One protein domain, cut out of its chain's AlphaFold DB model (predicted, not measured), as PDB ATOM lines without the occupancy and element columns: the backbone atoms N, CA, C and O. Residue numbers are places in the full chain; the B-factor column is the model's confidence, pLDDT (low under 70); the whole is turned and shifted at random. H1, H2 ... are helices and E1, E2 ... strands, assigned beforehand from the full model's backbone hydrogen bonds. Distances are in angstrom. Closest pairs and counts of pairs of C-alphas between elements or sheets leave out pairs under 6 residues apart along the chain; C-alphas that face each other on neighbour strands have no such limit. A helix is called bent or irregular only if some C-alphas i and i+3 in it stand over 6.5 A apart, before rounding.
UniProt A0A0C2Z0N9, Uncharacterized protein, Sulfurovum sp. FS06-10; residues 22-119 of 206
ATOM      1  N   SER A  22     169.183 196.530 186.510       77.69
ATOM      2  CA  SER A  22     170.562 196.051 186.688       77.69
ATOM      3  C   SER A  22     170.641 194.862 187.656       77.69
ATOM      4  O   SER A  22     171.547 194.045 187.558       77.69
ATOM      5  N   ILE A  23     169.677 194.739 188.570       89.19
ATOM      6  CA  ILE A  23     169.582 193.651 189.544       89.19
ATOM      7  C   ILE A  23     169.071 192.357 188.912       89.19
ATOM      8  O   ILE A  23     169.583 191.293 189.253       89.19
ATOM      9  N   ASP A  24     168.112 192.419 187.985       88.25
ATOM     10  CA  ASP A  24     167.653 191.231 187.253       88.25
ATOM     11  C   ASP A  24     168.788 190.641 186.413       88.25
ATOM     12  O   ASP A  24     169.014 189.436 186.456       88.25
ATOM     13  N   VAL A  25     169.587 191.493 185.758       90.50
ATOM     14  CA  VAL A  25     170.789 191.056 185.025       90.50
ATOM     15  C   VAL A  25     171.787 190.361 185.959       90.50
ATOM     16  O   VAL A  25     172.327 189.312 185.616       90.50
ATOM     17  N   LEU A  26     172.016 190.905 187.160       92.06
ATOM     18  CA  LEU A  26     172.905 190.286 188.152       92.06
ATOM     19  C   LEU A  26     172.362 188.955 188.678       92.06
ATOM     20  O   LEU A  26     173.133 188.018 188.886       92.06
ATOM     21  N   ARG A  27     171.049 188.859 188.902       94.75
ATOM     22  CA  ARG A  27     170.402 187.607 189.303       94.75
ATOM     23  C   ARG A  27     170.571 186.550 188.221       94.75
ATOM     24  O   ARG A  27     170.935 185.420 188.536       94.75
ATOM     25  N   ASP A  28     170.308 186.905 186.973       93.06
ATOM     26  CA  ASP A  28     170.362 185.964 185.861       93.06
ATOM     27  C   ASP A  28     171.814 185.515 185.597       93.06
ATOM     28  O   ASP A  28     172.056 184.321 185.409       93.06
ATOM     29  N   ASP A  29     172.795 186.422 185.720       90.75
ATOM     30  CA  ASP A  29     174.227 186.082 185.704       90.75
ATOM     31  C   ASP A  29     174.579 185.072 186.806       90.75
ATOM     32  O   ASP A  29     175.171 184.028 186.522       90.75
ATOM     33  N   PHE A  30     174.155 185.325 188.050       94.94
ATOM     34  CA  PHE A  30     174.365 184.401 189.165       94.94
ATOM     35  C   PHE A  30     173.758 183.024 188.883       94.94
ATOM     36  O   PHE A  30     174.450 182.010 188.986       94.94
ATOM     37  N   LEU A  31     172.481 182.981 188.490       94.81
ATOM     38  CA  LEU A  31     171.778 181.729 188.223       94.81
ATOM     39  C   LEU A  31     172.481 180.940 187.118       94.81
ATOM     40  O   LEU A  31     172.698 179.741 187.282       94.81
ATOM     41  N   SER A  32     172.926 181.600 186.047       91.38
ATOM     42  CA  SER A  32     173.620 180.944 184.931       91.38
ATOM     43  C   SER A  32     174.924 180.229 185.329       91.38
ATOM     44  O   SER A  32     175.328 179.288 184.649       91.38
ATOM     45  N   LYS A  33     175.549 180.614 186.453       90.50
ATOM     46  CA  LYS A  33     176.884 180.150 186.875       90.50
ATOM     47  C   LYS A  33     176.900 179.133 188.019       90.50
ATOM     48  O   LYS A  33     177.956 178.578 188.304       90.50
ATOM     49  N   ILE A  34     175.775 178.881 188.693       91.31
ATOM     50  CA  ILE A  34     175.728 177.980 189.869       91.31
ATOM     51  C   ILE A  34     175.293 176.539 189.550       91.31
ATOM     52  O   ILE A  34     175.375 175.662 190.411       91.31
ATOM     53  N   GLY A  35     174.854 176.279 188.316       89.00
ATOM     54  CA  GLY A  35     174.382 174.968 187.866       89.00
ATOM     55  C   GLY A  35     172.924 174.667 188.239       89.00
ATOM     56  O   GLY A  35     172.373 175.192 189.207       89.00
ATOM     57  N   THR A  36     172.279 173.797 187.459       91.69
ATOM     58  CA  THR A  36     170.818 173.586 187.473       91.69
ATOM     59  C   THR A  36     170.250 173.158 188.829       91.69
ATOM     60  O   THR A  36     169.193 173.639 189.234       91.69
ATOM     61  N   ASP A  37     170.930 172.272 189.560       92.50
ATOM     62  CA  ASP A  37     170.421 171.791 190.852       92.50
ATOM     63  C   ASP A  37     170.457 172.886 191.919       92.50
ATOM     64  O   ASP A  37     169.498 173.061 192.674       92.50
ATOM     65  N   ARG A  38     171.525 173.694 191.936       92.88
ATOM     66  CA  ARG A  38     171.614 174.865 192.814       92.88
ATOM     67  C   ARG A  38     170.600 175.933 192.422       92.88
ATOM     68  O   ARG A  38     169.959 176.481 193.315       92.88
ATOM     69  N   GLN A  39     170.384 176.180 191.125       95.19
ATOM     70  CA  GLN A  39     169.339 177.100 190.655       95.19
ATOM     71  C   GLN A  39     167.966 176.714 191.213       95.19
ATOM     72  O   GLN A  39     167.279 177.572 191.762       95.19
ATOM     73  N   LYS A  40     167.578 175.432 191.130       95.88
ATOM     74  CA  LYS A  40     166.294 174.948 191.672       95.88
ATOM     75  C   LYS A  40     166.165 175.238 193.166       95.88
ATOM     76  O   LYS A  40     165.139 175.762 193.592       95.88
ATOM     77  N   ILE A  41     167.213 174.938 193.938       95.25
ATOM     78  CA  ILE A  41     167.255 175.214 195.379       95.25
ATOM     79  C   ILE A  41     167.055 176.709 195.628       95.25
ATOM     80  O   ILE A  41     166.105 177.077 196.311       95.25
ATOM     81  N   ILE A  42     167.883 177.574 195.036       96.44
ATOM     82  CA  ILE A  42     167.800 179.024 195.257       96.44
ATOM     83  C   ILE A  42     166.435 179.578 194.856       96.44
ATOM     84  O   ILE A  42     165.805 180.257 195.662       96.44
ATOM     85  N   LEU A  43     165.937 179.247 193.663       96.69
ATOM     86  CA  LEU A  43     164.651 179.741 193.168       96.69
ATOM     87  C   LEU A  43     163.479 179.310 194.057       96.69
ATOM     88  O   LEU A  43     162.577 180.112 194.290       96.69
ATOM     89  N   SER A  44     163.506 178.089 194.602       96.62
ATOM     90  CA  SER A  44     162.465 177.614 195.525       96.62
ATOM     91  C   SER A  44     162.422 178.368 196.859       96.62
ATOM     92  O   SER A  44     161.369 178.426 197.492       96.62
ATOM     93  N   LEU A  45     163.537 178.973 197.283       95.25
ATOM     94  CA  LEU A  45     163.618 179.710 198.547       95.25
ATOM     95  C   LEU A  45     163.028 181.122 198.429       95.25
ATOM     96  O   LEU A  45     162.448 181.621 199.393       95.25
ATOM     97  N   LEU A  46     163.157 181.763 197.260       95.19
ATOM     98  CA  LEU A  46     162.863 183.194 197.087       95.19
ATOM     99  C   LEU A  46     161.419 183.601 197.446       95.19
ATOM    100  O   LEU A  46     161.256 184.645 198.081       95.19
ATOM    101  N   PRO A  47     160.361 182.833 197.101       95.44
ATOM    102  CA  PRO A  47     158.988 183.220 197.433       95.44
ATOM    103  C   PRO A  47     158.701 183.250 198.941       95.44
ATOM    104  O   PRO A  47     157.861 184.028 199.385       95.44
ATOM    105  N   ALA A  48     159.394 182.420 199.725       95.00
ATOM    106  CA  ALA A  48     159.218 182.315 201.175       95.00
ATOM    107  C   ALA A  48     160.248 183.135 201.973       95.00
ATOM    108  O   ALA A  48     160.192 183.187 203.204       95.00
ATOM    109  N   ASP A  49     161.210 183.763 201.297       97.94
ATOM    110  CA  ASP A  49     162.247 184.579 201.915       97.94
ATOM    111  C   ASP A  49     161.817 186.052 201.954       97.94
ATOM    112  O   ASP A  49     162.127 186.862 201.079       97.94
ATOM    113  N   THR A  50     161.083 186.413 203.008       98.19
ATOM    114  CA  THR A  50     160.590 187.783 203.214       98.19
ATOM    115  C   THR A  50     161.722 188.810 203.306       98.19
ATOM    116  O   THR A  50     161.537 189.963 202.918       98.19
ATOM    117  N   ASN A  51     162.902 188.425 203.801       98.56
ATOM    118  CA  ASN A  51     164.046 189.335 203.855       98.56
ATOM    119  C   ASN A  51     164.602 189.584 202.451       98.56
ATOM    120  O   ASN A  51     164.838 190.733 202.091       98.56
ATOM    121  N   TYR A  52     164.717 188.548 201.621       98.25
ATOM    122  CA  TYR A  52     165.064 188.735 200.213       98.25
ATOM    123  C   TYR A  52     164.066 189.659 199.501       98.25
ATOM    124  O   TYR A  52     164.479 190.593 198.819       98.25
ATOM    125  N   GLN A  53     162.760 189.470 199.712       97.81
ATOM    126  CA  GLN A  53     161.729 190.330 199.114       97.81
ATOM    127  C   GLN A  53     161.879 191.799 199.533       97.81
ATOM    128  O   GLN A  53     161.899 192.676 198.672       97.81
ATOM    129  N   LYS A  54     162.078 192.072 200.829       98.25
ATOM    130  CA  LYS A  54     162.336 193.432 201.333       98.25
ATOM    131  C   LYS A  54     163.612 194.037 200.752       98.25
ATOM    132  O   LYS A  54     163.635 195.220 200.426       98.25
ATOM    133  N   ALA A  55     164.668 193.240 200.591       97.81
ATOM    134  CA  ALA A  55     165.866 193.700 199.903       97.81
ATOM    135  C   ALA A  55     165.555 194.092 198.451       97.81
ATOM    136  O   ALA A  55     165.978 195.154 198.005       97.81
ATOM    137  N   MET A  56     164.786 193.274 197.722       96.94
ATOM    138  CA  MET A  56     164.429 193.562 196.329       96.94
ATOM    139  C   MET A  56     163.566 194.815 196.193       96.94
ATOM    140  O   MET A  56     163.704 195.521 195.198       96.94
ATOM    141  N   ASP A  57     162.738 195.142 197.186       96.06
ATOM    142  CA  ASP A  57     161.995 196.403 197.200       96.06
ATOM    143  C   ASP A  57     162.956 197.596 197.132       96.06
ATOM    144  O   ASP A  57     162.852 198.420 196.228       96.06
ATOM    145  N   HIS A  58     163.962 197.633 198.008       95.31
ATOM    146  CA  HIS A  58     164.974 198.695 198.030       95.31
ATOM    147  C   HIS A  58     165.870 198.741 196.788       95.31
ATOM    148  O   HIS A  58     166.411 199.799 196.460       95.31
ATOM    149  N   LEU A  59     166.035 197.617 196.090       93.50
ATOM    150  CA  LEU A  59     166.894 197.550 194.912       93.50
ATOM    151  C   LEU A  59     166.147 197.817 193.592       93.50
ATOM    152  O   LEU A  59     166.763 198.352 192.674       93.50
ATOM    153  N   ASN A  60     164.851 197.491 193.502       92.81
ATOM    154  CA  ASN A  60     164.095 197.479 192.239       92.81
ATOM    155  C   ASN A  60     162.780 198.267 192.247       92.81
ATOM    156  O   ASN A  60     162.235 198.540 191.176       92.81
ATOM    157  N   LYS A  61     162.220 198.617 193.410       92.19
ATOM    158  CA  LYS A  61     160.939 199.335 193.480       92.19
ATOM    159  C   LYS A  61     161.181 200.812 193.755       92.19
ATOM    160  O   LYS A  61     161.590 201.186 194.851       92.19
ATOM    161  N   GLN A  62     160.831 201.658 192.782       90.19
ATOM    162  CA  GLN A  62     161.032 203.114 192.834       90.19
ATOM    163  C   GLN A  62     160.676 203.780 194.182       90.19
ATOM    164  O   GLN A  62     161.477 204.596 194.633       90.19
ATOM    165  N   PRO A  63     159.567 203.437 194.882       92.38
ATOM    166  CA  PRO A  63     159.238 204.056 196.173       92.38
ATOM    167  C   PRO A  63     160.266 203.826 197.293       92.38
ATOM    168  O   PRO A  63     160.282 204.570 198.270       92.38
ATOM    169  N   TYR A  64     161.105 202.797 197.170       92.31
ATOM    170  CA  TYR A  64     162.079 202.375 198.181       92.31
ATOM    171  C   TYR A  64     163.532 202.647 197.770       92.31
ATOM    172  O   TYR A  64     164.437 202.453 198.586       92.31
ATOM    173  N   MET A  65     163.739 203.071 196.522       91.19
ATOM    174  CA  MET A  65     165.033 203.380 195.916       91.19
ATOM    175  C   MET A  65     165.499 204.799 196.268       91.19
ATOM    176  O   MET A  65     164.703 205.678 196.611       91.19
ATOM    177  N   LEU A  66     166.801 205.052 196.137       89.19
ATOM    178  CA  LEU A  66     167.382 206.379 196.319       89.19
ATOM    179  C   LEU A  66     166.955 207.293 195.170       89.19
ATOM    180  O   LEU A  66     167.277 207.041 194.009       89.19
ATOM    181  N   LYS A  67     166.253 208.379 195.499       89.94
ATOM    182  CA  LYS A  67     165.917 209.427 194.535       89.94
ATOM    183  C   LYS A  67     167.083 210.400 194.413       89.94
ATOM    184  O   LYS A  67     167.370 211.145 195.349       89.94
ATOM    185  N   MET A  68     167.726 210.417 193.251       85.88
ATOM    186  CA  MET A  68     168.754 211.409 192.953       85.88
ATOM    187  C   MET A  68     168.098 212.750 192.607       85.88
ATOM    188  O   MET A  68     167.092 212.762 191.888       85.88
ATOM    189  N   PRO A  69     168.641 213.876 193.100       86.06
ATOM    190  CA  PRO A  69     168.138 215.191 192.732       86.06
ATOM    191  C   PRO A  69     168.340 215.446 191.233       86.06
ATOM    192  O   PRO A  69     169.246 214.886 190.613       86.06
ATOM    193  N   GLU A  70     167.504 216.316 190.669       88.06
ATOM    194  CA  GLU A  70     167.769 216.916 189.359       88.06
ATOM    195  C   GLU A  70     169.095 217.685 189.431       88.06
ATOM    196  O   GLU A  70     169.361 218.394 190.407       88.06
ATOM    197  N   LEU A  71     169.935 217.527 188.411       86.56
ATOM    198  CA  LEU A  71     171.223 218.208 188.323       86.56
ATOM    199  C   LEU A  71     171.199 219.188 187.154       86.56
ATOM    200  O   LEU A  71     170.696 218.875 186.081       86.56
ATOM    201  N   ASN A  72     171.798 220.361 187.346       85.62
ATOM    202  CA  ASN A  72     172.090 221.285 186.256       85.62
ATOM    203  C   ASN A  72     173.572 221.177 185.909       85.62
ATOM    204  O   ASN A  72     174.424 221.530 186.726       85.62
ATOM    205  N   PHE A  73     173.886 220.703 184.706       84.25
ATOM    206  CA  PHE A  73     175.259 220.568 184.222       84.25
ATOM    207  C   PHE A  73     175.423 221.353 182.919       84.25
ATOM    208  O   PHE A  73     174.722 221.098 181.945       84.25
ATOM    209  N   HIS A  74     176.302 222.361 182.914       86.19
ATOM    210  CA  HIS A  74     176.501 223.289 181.786       86.19
ATOM    211  C   HIS A  74     175.204 223.891 181.206       86.19
ATOM    212  O   HIS A  74     175.049 224.025 179.996       86.19
ATOM    213  N   GLY A  75     174.252 224.249 182.073       87.94
ATOM    214  CA  GLY A  75     172.966 224.821 181.655       87.94
ATOM    215  C   GLY A  75     171.958 223.804 181.106       87.94
ATOM    216  O   GLY A  75     170.843 224.194 180.769       87.94
ATOM    217  N   GLN A  76     172.306 222.515 181.053       85.50
ATOM    218  CA  GLN A  76     171.374 221.435 180.745       85.50
ATOM    219  C   GLN A  76     170.818 220.823 182.030       85.50
ATOM    220  O   GLN A  76     171.567 220.485 182.951       85.50
ATOM    221  N   LYS A  77     169.494 220.656 182.063       87.44
ATOM    222  CA  LYS A  77     168.795 219.913 183.111       87.44
ATOM    223  C   LYS A  77     168.942 218.421 182.860       87.44
ATOM    224  O   LYS A  77     168.542 217.925 181.810       87.44
ATOM    225  N   ILE A  78     169.496 217.719 183.834       83.69
ATOM    226  CA  ILE A  78     169.555 216.263 183.878       83.69
ATOM    227  C   ILE A  78     168.501 215.818 184.883       83.69
ATOM    228  O   ILE A  78     168.638 216.083 186.081       83.69
ATOM    229  N   GLU A  79     167.457 215.151 184.390       82.12
ATOM    230  CA  GLU A  79     166.380 214.635 185.232       82.12
ATOM    231  C   GLU A  79     166.924 213.719 186.337       82.12
ATOM    232  O   GLU A  79     167.855 212.928 186.141       82.12
ATOM    233  N   GLY A  80     166.321 213.828 187.521       80.00
ATOM    234  CA  GLY A  80     166.619 212.937 188.634       80.00
ATOM    235  C   GLY A  80     166.288 211.487 188.277       80.00
ATOM    236  O   GLY A  80     165.266 211.197 187.660       80.00
ATOM    237  N   ARG A  81     167.144 210.557 188.702       85.50
ATOM    238  CA  ARG A  81     166.965 209.113 188.495       85.50
ATOM    239  C   ARG A  81     166.841 208.373 189.819       85.50
ATOM    240  O   ARG A  81     167.356 208.833 190.839       85.50
ATOM    241  N   TYR A  82     166.199 207.212 189.792       87.94
ATOM    242  CA  TYR A  82     166.178 206.294 190.928       87.94
ATOM    243  C   TYR A  82     167.362 205.334 190.842       87.94
ATOM    244  O   TYR A  82     167.618 204.759 189.784       87.94
ATOM    245  N   LEU A  83     168.078 205.167 191.949       88.31
ATOM    246  CA  LEU A  83     169.183 204.220 192.090       88.31
ATOM    247  C   LEU A  83     168.876 203.206 193.198       88.31
ATOM    248  O   LEU A  83     168.180 203.560 194.152       88.31
ATOM    249  N   PRO A  84     169.373 201.959 193.102       90.88
ATOM    250  CA  PRO A  84     169.216 200.978 194.171       90.88
ATOM    251  C   PRO A  84     169.672 201.531 195.530       90.88
ATOM    252  O   PRO A  84     170.742 202.126 195.628       90.88
ATOM    253  N   ASP A  85     168.877 201.328 196.584       92.81
ATOM    254  CA  ASP A  85     169.240 201.710 197.956       92.81
ATOM    255  C   ASP A  85     169.981 200.552 198.641       92.81
ATOM    256  O   ASP A  85     169.424 199.797 199.446       92.81
ATOM    257  N   CYS A  86     171.255 200.368 198.281       93.31
ATOM    258  CA  CYS A  86     172.078 199.287 198.825       93.31
ATOM    259  C   CYS A  86     172.298 199.404 200.340       93.31
ATOM    260  O   CYS A  86     172.468 198.375 200.994       93.31
ATOM    261  N   GLU A  87     172.290 200.613 200.914       92.81
ATOM    262  CA  GLU A  87     172.440 200.812 202.361       92.81
ATOM    263  C   GLU A  87     171.248 200.208 203.114       92.81
ATOM    264  O   GLU A  87     171.451 199.423 204.047       92.81
ATOM    265  N   LYS A  88     170.015 200.469 202.659       94.38
ATOM    266  CA  LYS A  88     168.810 199.873 203.262       94.38
ATOM    267  C   LYS A  88     168.593 198.411 202.891       94.38
ATOM    268  O   LYS A  88     168.072 197.657 203.711       94.38
ATOM    269  N   ALA A  89     169.009 197.972 201.704       96.38
ATOM    270  CA  ALA A  89     168.903 196.566 201.308       96.38
ATOM    271  C   ALA A  89     169.849 195.650 202.111       96.38
ATOM    272  O   ALA A  89     169.516 194.498 202.393       96.38
ATOM    273  N   MET A  90     171.023 196.156 202.504       96.50
ATOM    274  CA  MET A  90     172.099 195.390 203.143       96.50
ATOM    275  C   MET A  90     171.685 194.537 204.360       96.50
ATOM    276  O   MET A  90     172.028 193.349 204.379       96.50
ATOM    277  N   PRO A  91     170.984 195.065 205.388       96.94
ATOM    278  CA  PRO A  91     170.555 194.250 206.527       96.94
ATOM    279  C   PRO A  91     169.622 193.105 206.116       96.94
ATOM    280  O   PRO A  91     169.745 192.000 206.642       96.94
ATOM    281  N   TYR A  92     168.741 193.328 205.139       98.56
ATOM    282  CA  TYR A  92     167.824 192.302 204.651       98.56
ATOM    283  C   TYR A  92     168.540 191.217 203.840       98.56
ATOM    284  O   TYR A  92     168.267 190.034 204.027       98.56
ATOM    285  N   LEU A  93     169.513 191.588 203.002       98.50
ATOM    286  CA  LEU A  93     170.362 190.617 202.300       98.50
ATOM    287  C   LEU A  93     171.158 189.751 203.290       98.50
ATOM    288  O   LEU A  93     171.251 188.536 203.118       98.50
ATOM    289  N   ALA A  94     171.689 190.363 204.353       98.38
ATOM    290  CA  ALA A  94     172.404 189.651 205.408       98.38
ATOM    291  C   ALA A  94     171.506 188.658 206.158       98.38
ATOM    292  O   ALA A  94     171.900 187.507 206.356       98.38
ATOM    293  N   GLU A  95     170.293 189.067 206.531       98.50
ATOM    294  CA  GLU A  95     169.361 188.190 207.242       98.50
ATOM    295  C   GLU A  95     168.793 187.085 206.340       98.50
ATOM    296  O   GLU A  95     168.642 185.945 206.778       98.50
ATOM    297  N   SER A  96     168.534 187.379 205.065       98.62
ATOM    298  CA  SER A  96     168.151 186.384 204.057       98.62
ATOM    299  C   SER A  96     169.220 185.295 203.918       98.62
ATOM    300  O   SER A  96     168.917 184.101 203.993       98.62
ATOM    301  N   LEU A  97     170.495 185.689 203.826       98.56
ATOM    302  CA  LEU A  97     171.583 184.720 203.832       98.56
ATOM    303  C   LEU A  97     171.609 183.914 205.138       98.56
ATOM    304  O   LEU A  97     171.705 182.693 205.100       98.56
ATOM    305  N   LYS A  98     171.539 184.574 206.294       97.75
ATOM    306  CA  LYS A  98     171.661 183.911 207.599       97.75
ATOM    307  C   LYS A  98     170.536 182.904 207.857       97.75
ATOM    308  O   LYS A  98     170.797 181.808 208.337       97.75
ATOM    309  N   SER A  99     169.296 183.281 207.559       96.62
ATOM    310  CA  SER A  99     168.103 182.503 207.916       96.62
ATOM    311  C   SER A  99     167.731 181.436 206.886       96.62
ATOM    312  O   SER A  99     167.131 180.424 207.252       96.62
ATOM    313  N   LYS A 100     168.067 181.641 205.606       96.50
ATOM    314  CA  LYS A 100     167.684 180.744 204.500       96.50
ATOM    315  C   LYS A 100     168.867 180.179 203.720       96.50
ATOM    316  O   LYS A 100     168.654 179.387 202.808       96.50
ATOM    317  N   VAL A 101     170.098 180.576 204.053       95.62
ATOM    318  CA  VAL A 101     171.308 180.250 203.273       95.62
ATOM    319  C   VAL A 101     171.148 180.695 201.811       95.62
ATOM    320  O   VAL A 101     171.597 180.039 200.873       95.62
ATOM    321  N   ASN A 102     170.473 181.828 201.607       97.81
ATOM    322  CA  ASN A 102     170.232 182.386 200.286       97.81
ATOM    323  C   ASN A 102     171.515 183.041 199.748       97.81
ATOM    324  O   ASN A 102     171.848 184.186 200.059       97.81
ATOM    325  N   THR A 103     172.263 182.294 198.944       98.06
ATOM    326  CA  THR A 103     173.540 182.731 198.368       98.06
ATOM    327  C   THR A 103     173.373 183.773 197.265       98.06
ATOM    328  O   THR A 103     174.293 184.562 197.053       98.06
ATOM    329  N   LEU A 104     172.195 183.888 196.641       98.31
ATOM    330  CA  LEU A 104     171.892 185.020 195.759       98.31
ATOM    331  C   LEU A 104     171.921 186.340 196.546       98.31
ATOM    332  O   LEU A 104     172.486 187.325 196.073       98.31
ATOM    333  N   SER A 105     171.408 186.356 197.781       98.44
ATOM    334  CA  SER A 105     171.506 187.536 198.651       98.44
ATOM    335  C   SER A 105     172.955 187.896 198.980       98.44
ATOM    336  O   SER A 105     173.304 189.076 199.007       98.44
ATOM    337  N   ALA A 106     173.824 186.896 199.161       98.44
ATOM    338  CA  ALA A 106     175.260 187.117 199.333       98.44
ATOM    339  C   ALA A 106     175.904 187.730 198.076       98.44
ATOM    340  O   ALA A 106     176.706 188.659 198.177       98.44
ATOM    341  N   TYR A 107     175.528 187.239 196.892       97.94
ATOM    342  CA  TYR A 107     176.012 187.743 195.605       97.94
ATOM    343  C   TYR A 107     175.628 189.207 195.375       97.94
ATOM    344  O   TYR A 107     176.493 190.048 195.119       97.94
ATOM    345  N   LEU A 108     174.348 189.536 195.557       97.19
ATOM    346  CA  LEU A 108     173.844 190.905 195.436       97.19
ATOM    347  C   LEU A 108     174.438 191.819 196.517       97.19
ATOM    348  O   LEU A 108     174.819 192.953 196.231       97.19
ATOM    349  N   GLY A 109     174.607 191.310 197.740       96.75
ATOM    350  CA  GLY A 109     175.256 192.031 198.831       96.75
ATOM    351  C   GLY A 109     176.705 192.404 198.512       96.75
ATOM    352  O   GLY A 109     177.105 193.550 198.719       96.75
ATOM    353  N   LEU A 110     177.491 191.483 197.942       95.88
ATOM    354  CA  LEU A 110     178.847 191.791 197.472       95.88
ATOM    355  C   LEU A 110     178.853 192.795 196.326       95.88
ATOM    356  O   LEU A 110     179.721 193.669 196.305       95.88
ATOM    357  N   HIS A 111     177.897 192.698 195.399       93.62
ATOM    358  CA  HIS A 111     177.769 193.673 194.323       93.62
ATOM    359  C   HIS A 111     177.531 195.082 194.881       93.62
ATOM    360  O   HIS A 111     178.277 195.997 194.533       93.62
ATOM    361  N   CYS A 112     176.580 195.234 195.808       93.38
ATOM    362  CA  CYS A 112     176.338 196.483 196.530       93.38
ATOM    363  C   CYS A 112     177.606 196.990 197.232       93.38
ATOM    364  O   CYS A 112     177.999 198.140 197.074       93.38
ATOM    365  N   ILE A 113     178.309 196.133 197.979       93.06
ATOM    366  CA  ILE A 113     179.507 196.548 198.723       93.06
ATOM    367  C   ILE A 113     180.639 197.000 197.794       93.06
ATOM    368  O   ILE A 113     181.386 197.909 198.162       93.06
ATOM    369  N   ASN A 114     180.811 196.368 196.637       86.94
ATOM    370  CA  ASN A 114     181.941 196.648 195.753       86.94
ATOM    371  C   ASN A 114     181.675 197.791 194.765       86.94
ATOM    372  O   ASN A 114     182.632 198.457 194.384       86.94
ATOM    373  N   ASN A 115     180.420 198.022 194.368       80.94
ATOM    374  CA  ASN A 115     180.090 198.935 193.266       80.94
ATOM    375  C   ASN A 115     179.242 200.141 193.679       80.94
ATOM    376  O   ASN A 115     179.155 201.101 192.918       80.94
ATOM    377  N   ASP A 116     178.629 200.124 194.865       79.06
ATOM    378  CA  ASP A 116     177.865 201.272 195.339       79.06
ATOM    379  C   ASP A 116     178.805 202.327 195.949       79.06
ATOM    380  O   ASP A 116     179.552 202.060 196.901       79.06
ATOM    381  N   ALA A 117     178.782 203.528 195.365       73.25
ATOM    382  CA  ALA A 117     179.572 204.675 195.806       73.25
ATOM    383  C   ALA A 117     178.973 205.393 197.031       73.25
ATOM    384  O   ALA A 117     179.682 206.122 197.721       73.25
ATOM    385  N   PHE A 118     177.685 205.193 197.305       74.38
ATOM    386  CA  PHE A 118     176.926 205.831 198.378       74.38
ATOM    387  C   PHE A 118     176.935 205.011 199.671       74.38
ATOM    388  O   PHE A 118     176.747 205.571 200.751       74.38
ATOM    389  N   ILE A 119     177.205 203.703 199.599       80.75
ATOM    390  CA  ILE A 119     177.264 202.866 200.800       80.75
ATOM    391  C   ILE A 119     178.482 203.207 201.677       80.75
ATOM    392  O   ILE A 119     179.647 203.077 201.279       80.75
TER     393      ILE A 119
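This is residues 22 to 119 of the 206 residues of an uncharacterized protein of Sulfurovum sp. FS06-10 (UniProt A0A0C2Z0N9). A helical body sends out one long thin arm, a two-stranded ribbon whose tip, residues 72 to 77, sticks out free. In the body H3, H4 and H5 form an up-and-down bundle, H1 crosses H5 at a steep tilt, and H2 runs across the bundle's end away from the arm, from H1 to H3. The printed part has 98 residues with five named helices and two named strands, in the order H1, H2, H3, E1, E2, H4, H5; the sheet, E1 - E2, is antiparallel and the class is mostly helix. The whole is only just loose, close to compact, with a radius of gyration of the C-alphas of 15.3 A; it spans 54 by 24 by 21 A, and the arm makes the length.

E1 is residues 71 to 73, 6.2 A from first to last C-alpha, and E2 is residues 76 to 78, 6.3 A. H3 is residues 50 to 60, 15.1 A; H4 is residues 86 to 100, 19.9 A; H5 is residues 103 to 115, 18.2 A, ending at C-alpha 115 at (180.090, 198.935, 193.266). H1 is residues 22 to 34, 19.1 A, beginning at C-alpha 22 at (170.562, 196.051, 186.688). H2 is residues 36 to 48, 20.0 A. H2 and H4 are only just irregular: C-alphas 44 and 47 are 6.9 A apart, and C-alphas 88 and 91 are 6.7 A apart.

E1 and E2 form an antiparallel hairpin at 146 degrees, with N 73 and O 76 2.9 A apart and N 78 and O 71 2.8 A apart, within hydrogen-bond range. Outside the named strands, residues 66 to 67 pair with residues 82 to 83, antiparallel, in stretches too short to be named. H3, H4 and H5 are an up-and-down bundle, each running against the one before. H3 and H4 touch at a shallow tilt of 26 degrees, their closest C-alphas, of Ala 55 and Ala 89, 4.4 A apart. H4 and H5, a helical hairpin, touch at a shallow tilt of 24 degrees, closest at the C-alphas of Leu 93 and Ser 105, 4.9 A. H5 touches H1 with residues 104 to 108 alone, at a steep tilt of 51 degrees, closest at the C-alphas of Phe 30 and Leu 104, 7.1 A. H2 and H3 touch only at the corner, and only just, with 3 pairs of C-alphas within 8 A; the closest are those of Leu 46 and Tyr 52, 6.7 A. H1 and H4 are apart. In H1, H3 and H5 every O i to N i+4 pair is within hydrogen-bond range; in H2 it is 7 of 9 and in H4 9 of 11.

The two C-alphas farthest apart, of Asp 37 and Gly 75, are 53.9 A apart. The printed part has no cut and no long link. The mean pLDDT of the printed part is 92.2, and no printed residue is under 70.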